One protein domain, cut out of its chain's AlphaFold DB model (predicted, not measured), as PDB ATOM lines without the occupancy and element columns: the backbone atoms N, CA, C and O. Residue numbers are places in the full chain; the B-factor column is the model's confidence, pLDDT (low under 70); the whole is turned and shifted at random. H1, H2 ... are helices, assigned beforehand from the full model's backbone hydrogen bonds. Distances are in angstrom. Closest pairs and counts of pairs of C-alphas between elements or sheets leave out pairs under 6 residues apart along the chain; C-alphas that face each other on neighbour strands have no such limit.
ATOM      1  N   TYR A  67      37.006  85.187  68.992       83.44
ATOM      2  CA  TYR A  67      35.649  85.421  69.491       83.44
ATOM      3  C   TYR A  67      34.620  85.723  68.386       83.44
ATOM      4  O   TYR A  67      33.518  85.189  68.413       83.44
ATOM      5  N   GLN A  68      34.938  86.556  67.389       84.12
ATOM      6  CA  GLN A  68      33.995  86.857  66.299       84.12
ATOM      7  C   GLN A  68      33.720  85.651  65.393       84.12
ATOM      8  O   GLN A  68      32.615  85.534  64.867       84.12
ATOM      9  N   HIS A  69      34.708  84.778  65.204       83.56
ATOM     10  CA  HIS A  69      34.562  83.547  64.433       83.56
ATOM     11  C   HIS A  69      33.771  82.498  65.211       83.56
ATOM     12  O   HIS A  69      32.763  82.014  64.698       83.56
ATOM     13  N   PHE A  70      34.115  82.289  66.483       86.44
ATOM     14  CA  PHE A  70      33.325  81.503  67.425       86.44
ATOM     15  C   PHE A  70      31.859  81.956  67.439       86.44
ATOM     16  O   PHE A  70      30.965  81.153  67.209       86.44
ATOM     17  N   LEU A  71      31.575  83.259  67.585       84.31
ATOM     18  CA  LEU A  71      30.198  83.771  67.540       84.31
ATOM     19  C   LEU A  71      29.461  83.446  66.228       84.31
ATOM     20  O   LEU A  71      28.229  83.337  66.253       84.31
ATOM     21  N   SER A  72      30.181  83.334  65.105       80.56
ATOM     22  CA  SER A  72      29.605  82.997  63.796       80.56
ATOM     23  C   SER A  72      29.363  81.500  63.589       80.56
ATOM     24  O   SER A  72      28.396  81.163  62.916       80.56
ATOM     25  N   GLU A  73      30.171  80.626  64.193       82.56
ATOM     26  CA  GLU A  73      30.055  79.166  64.035       82.56
ATOM     27  C   GLU A  73      29.285  78.486  65.171       82.56
ATOM     28  O   GLU A  73      28.649  77.459  64.955       82.56
ATOM     29  N   PHE A  74      29.275  79.083  66.365       83.44
ATOM     30  CA  PHE A  74      28.613  78.532  67.544       83.44
ATOM     31  C   PHE A  74      27.113  78.330  67.298       83.44
ATOM     32  O   PHE A  74      26.364  79.300  67.116       83.44
ATOM     33  N   SER A  75      26.688  77.071  67.312       74.38
ATOM     34  CA  SER A  75      25.373  76.603  66.864       74.38
ATOM     35  C   SER A  75      24.562  75.895  67.953       74.38
ATOM     36  O   SER A  75      23.482  75.386  67.660       74.38
ATOM     37  N   GLU A  76      25.046  75.876  69.201       77.88
ATOM     38  CA  GLU A  76      24.353  75.206  70.304       77.88
ATOM     39  C   GLU A  76      22.949  75.787  70.557       77.88
ATOM     40  O   GLU A  76      22.736  77.003  70.410       77.88
ATOM     41  N   PRO A  77      21.979  74.937  70.954       79.12
ATOM     42  CA  PRO A  77      20.637  75.381  71.292       79.12
ATOM     43  C   PRO A  77      20.685  76.342  72.482       79.12
ATOM     44  O   PRO A  77      21.267  76.059  73.524       79.12
ATOM     45  N   ILE A  78      20.057  77.501  72.309       81.50
ATOM     46  CA  ILE A  78      20.061  78.574  73.303       81.50
ATOM     47  C   ILE A  78      19.001  78.240  74.365       81.50
ATOM     48  O   ILE A  78      17.846  78.048  73.978       81.50
ATOM     49  N   PRO A  79      19.350  78.188  75.666       81.62
ATOM     50  CA  PRO A  79      18.394  77.914  76.732       81.62
ATOM     51  C   PRO A  79      17.218  78.891  76.729       81.62
ATOM     52  O   PRO A  79      17.380  80.092  76.484       81.62
ATOM     53  N   GLU A  80      16.029  78.372  77.028       72.19
ATOM     54  CA  GLU A  80      14.805  79.164  77.066       72.19
ATOM     55  C   GLU A  80      14.916  80.285  78.116       72.19
ATOM     56  O   GLU A  80      15.349  80.068  79.245       72.19
ATOM     57  N   GLY A  81      14.588  81.516  77.711       78.00
ATOM     58  CA  GLY A  81      14.720  82.716  78.544       78.00
ATOM     59  C   GLY A  81      16.072  83.448  78.486       78.00
ATOM     60  O   GLY A  81      16.132  84.580  78.961       78.00
ATOM     61  N   MET A  82      17.135  82.894  77.881       78.88
ATOM     62  CA  MET A  82      18.438  83.583  77.788       78.88
ATOM     63  C   MET A  82      18.628  84.356  76.469       78.88
ATOM     64  O   MET A  82      18.328  83.869  75.375       78.88
ATOM     65  N   GLY A  83      19.193  85.568  76.538       81.38
ATOM     66  CA  GLY A  83      19.496  86.368  75.354       81.38
ATOM     67  C   GLY A  83      20.593  85.739  74.486       81.38
ATOM     68  O   GLY A  83      21.659  85.367  74.977       81.38
ATOM     69  N   LYS A  84      20.399  85.694  73.156       79.00
ATOM     70  CA  LYS A  84      21.350  85.044  72.222       79.00
ATOM     71  C   LYS A  84      22.802  85.520  72.370       79.00
ATOM     72  O   LYS A  84      23.733  84.751  72.161       79.00
ATOM     73  N   ARG A  85      23.001  86.801  72.695       78.56
ATOM     74  CA  ARG A  85      24.329  87.405  72.889       78.56
ATOM     75  C   ARG A  85      24.946  87.052  74.243       78.56
ATOM     76  O   ARG A  85      26.166  86.982  74.343       78.56
ATOM     77  N   GLU A  86      24.115  86.853  75.259       82.12
ATOM     78  CA  GLU A  86      24.529  86.517  76.622       82.12
ATOM     79  C   GLU A  86      24.977  85.062  76.676       82.12
ATOM     80  O   GLU A  86      26.098  84.807  77.101       82.12
ATOM     81  N   PHE A  87      24.181  84.142  76.114       82.38
ATOM     82  CA  PHE A  87      24.538  82.724  76.034       82.38
ATOM     83  C   PHE A  87      25.854  82.507  75.281       82.38
ATOM     84  O   PHE A  87      26.791  81.937  75.834       82.38
ATOM     85  N   LYS A  88      25.997  83.059  74.065       84.06
ATOM     86  CA  LYS A  88      27.264  82.952  73.319       84.06
ATOM     87  C   LYS A  88      28.440  83.653  74.025       84.06
ATOM     88  O   LYS A  88      29.583  83.233  73.880       84.06
ATOM     89  N   GLY A  89      28.182  84.715  74.792       83.50
ATOM     90  CA  GLY A  89      29.200  85.383  75.604       83.50
ATOM     91  C   GLY A  89      29.633  84.565  76.827       83.50
ATOM     92  O   GLY A  89      30.804  84.612  77.200       83.50
ATOM     93  N   ALA A  90      28.713  83.815  77.434       83.88
ATOM     94  CA  ALA A  90      28.989  82.880  78.521       83.88
ATOM     95  C   ALA A  90      29.736  81.642  78.009       83.88
ATOM     96  O   ALA A  90      30.766  81.296  78.575       83.88
ATOM     97  N   ALA A  91      29.296  81.057  76.890       85.31
ATOM     98  CA  ALA A  91      29.953  79.919  76.253       85.31
ATOM     99  C   ALA A  91      31.422  80.224  75.905       85.31
ATOM    100  O   ALA A  91      32.305  79.466  76.288       85.31
ATOM    101  N   TRP A  92      31.720  81.387  75.304       85.44
ATOM    102  CA  TRP A  92      33.113  81.797  75.056       85.44
ATOM    103  C   TRP A  92      33.955  81.902  76.337       85.44
ATOM    104  O   TRP A  92      35.137  81.583  76.324       85.44
ATOM    105  N   LYS A  93      33.366  82.367  77.448       86.69
ATOM    106  CA  LYS A  93      34.059  82.474  78.743       86.69
ATOM    107  C   LYS A  93      34.233  81.130  79.453       86.69
ATOM    108  O   LYS A  93      35.091  81.045  80.325       86.69
ATOM    109  N   ALA A  94      33.403  80.141  79.128       86.38
ATOM    110  CA  ALA A  94      33.484  78.788  79.668       86.38
ATOM    111  C   ALA A  94      34.559  77.941  78.969       86.38
ATOM    112  O   ALA A  94      35.081  77.018  79.587       86.38
ATOM    113  N   LEU A  95      34.922  78.279  77.722       86.00
ATOM    114  CA  LEU A  95      36.073  77.689  77.038       86.00
ATOM    115  C   LEU A  95      37.364  77.933  77.825       86.00
ATOM    116  O   LEU A  95      37.630  79.048  78.294       86.00
ATOM    117  N   SER A  96      38.205  76.907  77.881       86.31
ATOM    118  CA  SER A  96      39.574  76.995  78.381       86.31
ATOM    119  C   SER A  96      40.406  78.013  77.587       86.31
ATOM    120  O   SER A  96      40.069  78.420  76.472       86.31
ATOM    121  N   LYS A  97      41.545  78.427  78.156       83.25
ATOM    122  CA  LYS A  97      42.496  79.300  77.447       83.25
ATOM    123  C   LYS A  97      43.039  78.641  76.175       83.25
ATOM    124  O   LYS A  97      43.289  79.345  75.205       83.25
ATOM    125  N   GLU A  98      43.194  77.319  76.188       82.12
ATOM    126  CA  GLU A  98      43.702  76.522  75.068       82.12
ATOM    127  C   GLU A  98      42.710  76.541  73.895       82.12
ATOM    128  O   GLU A  98      43.072  76.940  72.791       82.12
ATOM    129  N   GLU A  99      41.429  76.262  74.152       84.00
ATOM    130  CA  GLU A  99      40.371  76.333  73.134       84.00
ATOM    131  C   GLU A  99      40.201  77.755  72.571       84.00
ATOM    132  O   GLU A  99      40.048  77.936  71.361       84.00
ATOM    133  N   GLN A 100      40.252  78.789  73.420       84.50
ATOM    134  CA  GLN A 100      40.203  80.183  72.952       84.50
ATOM    135  C   GLN A 100      41.396  80.527  72.044       84.50
ATOM    136  O   GLN A 100      41.234  81.297  71.090       84.50
ATOM    137  N   GLU A 101      42.566  79.939  72.299       84.12
ATOM    138  CA  GLU A 101      43.756  80.110  71.468       84.12
ATOM    139  C   GLU A 101      43.643  79.354  70.137       84.12
ATOM    140  O   GLU A 101      43.960  79.933  69.099       84.12
ATOM    141  N   GLU A 102      43.072  78.144  70.106       86.31
ATOM    142  CA  GLU A 102      42.735  77.468  68.840       86.31
ATOM    143  C   GLU A 102      41.812  78.323  67.961       86.31
ATOM    144  O   GLU A 102      42.030  78.458  66.753       86.31
ATOM    145  N   TRP A 103      40.775  78.930  68.551       87.56
ATOM    146  CA  TRP A 103      39.886  79.845  67.833       87.56
ATOM    147  C   TRP A 103      40.634  81.085  67.324       87.56
ATOM    148  O   TRP A 103      40.331  81.576  66.236       87.56
ATOM    149  N   ASN A 104      41.628  81.593  68.060       84.19
ATOM    150  CA  ASN A 104      42.492  82.676  67.582       84.19
ATOM    151  C   ASN A 104      43.406  82.230  66.427       84.19
ATOM    152  O   ASN A 104      43.581  83.006  65.484       84.19
ATOM    153  N   GLN A 105      43.941  81.006  66.464       84.50
ATOM    154  CA  GLN A 105      44.811  80.431  65.430       84.50
ATOM    155  C   GLN A 105      44.051  80.168  64.124       84.50
ATOM    156  O   GLN A 105      44.431  80.719  63.090       84.50
ATOM    157  N   LYS A 106      42.905  79.472  64.180       85.31
ATOM    158  CA  LYS A 106      41.987  79.268  63.035       85.31
ATOM    159  C   LYS A 106      41.654  80.598  62.345       85.31
ATOM    160  O   LYS A 106      41.673  80.727  61.123       85.31
ATOM    161  N   VAL A 107      41.427  81.650  63.134       85.69
ATOM    162  CA  VAL A 107      41.180  83.003  62.615       85.69
ATOM    163  C   VAL A 107      42.429  83.696  62.078       85.69
ATOM    164  O   VAL A 107      42.314  84.491  61.144       85.69
ATOM    165  N   ALA A 108      43.612  83.445  62.635       80.44
ATOM    166  CA  ALA A 108      44.863  83.964  62.093       80.44
ATOM    167  C   ALA A 108      45.124  83.398  60.688       80.44
ATOM    168  O   ALA A 108      45.413  84.179  59.783       80.44
ATOM    169  N   GLU A 109      44.910  82.096  60.486       83.38
ATOM    170  CA  GLU A 109      44.991  81.428  59.179       83.38
ATOM    171  C   GLU A 109      43.969  81.991  58.185       83.38
ATOM    172  O   GLU A 109      44.340  82.423  57.093       83.38
ATOM    173  N   ILE A 110      42.692  82.081  58.576       81.81
ATOM    174  CA  ILE A 110      41.633  82.655  57.730       81.81
ATOM    175  C   ILE A 110      41.948  84.113  57.372       81.81
ATOM    176  O   ILE A 110      41.762  84.525  56.228       81.81
ATOM    177  N   ASN A 111      42.428  84.919  58.319       81.19
ATOM    178  CA  ASN A 111      42.813  86.303  58.048       81.19
ATOM    179  C   ASN A 111      44.008  86.376  57.082       81.19
ATOM    180  O   ASN A 111      43.961  87.166  56.140       81.19
ATOM    181  N   LEU A 112      45.031  85.535  57.268       79.50
ATOM    182  CA  LEU A 112      46.203  85.454  56.393       79.50
ATOM    183  C   LEU A 112      45.805  85.061  54.961       79.50
ATOM    184  O   LEU A 112      46.194  85.741  54.013       79.50
ATOM    185  N   ALA A 113      44.962  84.035  54.809       77.31
ATOM    186  CA  ALA A 113      44.421  83.593  53.524       77.31
ATOM    187  C   ALA A 113      43.581  84.679  52.822       77.31
ATOM    188  O   ALA A 113      43.603  84.793  51.600       77.31
ATOM    189  N   ASN A 114      42.890  85.530  53.589       76.12
ATOM    190  CA  ASN A 114      42.163  86.699  53.083       76.12
ATOM    191  C   ASN A 114      43.058  87.945  52.865       76.12
ATOM    192  O   ASN A 114      42.543  89.055  52.714       76.12
ATOM    193  N   GLY A 115      44.388  87.802  52.889       68.00
ATOM    194  CA  GLY A 115      45.341  88.901  52.691       68.00
ATOM    195  C   GLY A 115      45.416  89.905  53.851       68.00
ATOM    196  O   GLY A 115      46.074  90.941  53.732       68.00
TER     197      GLY A 115
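AT A GLANCE: This is residues 67 to 115 of the 323 residues of an uncharacterized protein of Cytophagia bacterium (UniProt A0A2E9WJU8). Picture an open V of two helices, the long H3 and the shorter H2, joined at its point by residues 95 and 96, with the short helix H1 set between the arms and touching both. Residues 74 to 83 loop out from H1 and return to the start of H2. The printed part has 49 residues with three named helices, in the order H1, H2, H3, and no named strand; the class is all helix. The whole is loose, with a radius of gyration of the C-alphas of 12.4 A, and elongated, spanning 40 by 21 by 13 A.

IN THESE COORDINATES: Find C-alpha 97 at (42.496, 79.300, 77.447); from there H3, residues 97 to 113, runs 24.4 A to C-alpha 113 at (44.421, 83.593, 53.524). H2 is residues 84 to 94, 15.6 A long. Look for H1 at residues 67 to 73; it begins at C-alpha 67, (35.649, 85.421, 69.491), and is 10.0 A long.

HOW THE PARTS SIT: Start at H3, which touches H1 with residues 100 to 107 alone. Their closest C-alphas, those of Phe 70 and Trp 103, are 6.8 A apart, and their lines are about perpendicular at 80 degrees. H1 and H2 only just touch, with 3 pairs of C-alphas within 8 A, the closest being those of Leu 71 and Lys 88 at 6.5 A; they run opposite ways at a steep tilt of 64 degrees. H2 and H3 are close but not clearly touching: their closest C-alphas, Trp 92 and Gln 100, are 7.6 A apart. They run opposite ways at a steep tilt of 66 degrees. In the backbones of H1, H2 and H3, every O i to N i+4 pair is within hydrogen-bond range.

THE WHOLE: The two C-alphas farthest apart are those of Gly 81 and Gly 115, at 40.5 A. The printed part has no cut. The link from H2 to H3 is tight and that from H1 to H2 is short. Residues 94 to 99, of which 97 to 99 belong to H3, stand free. The mean pLDDT of the printed part is 82.1, and residue 115 alone is under 70.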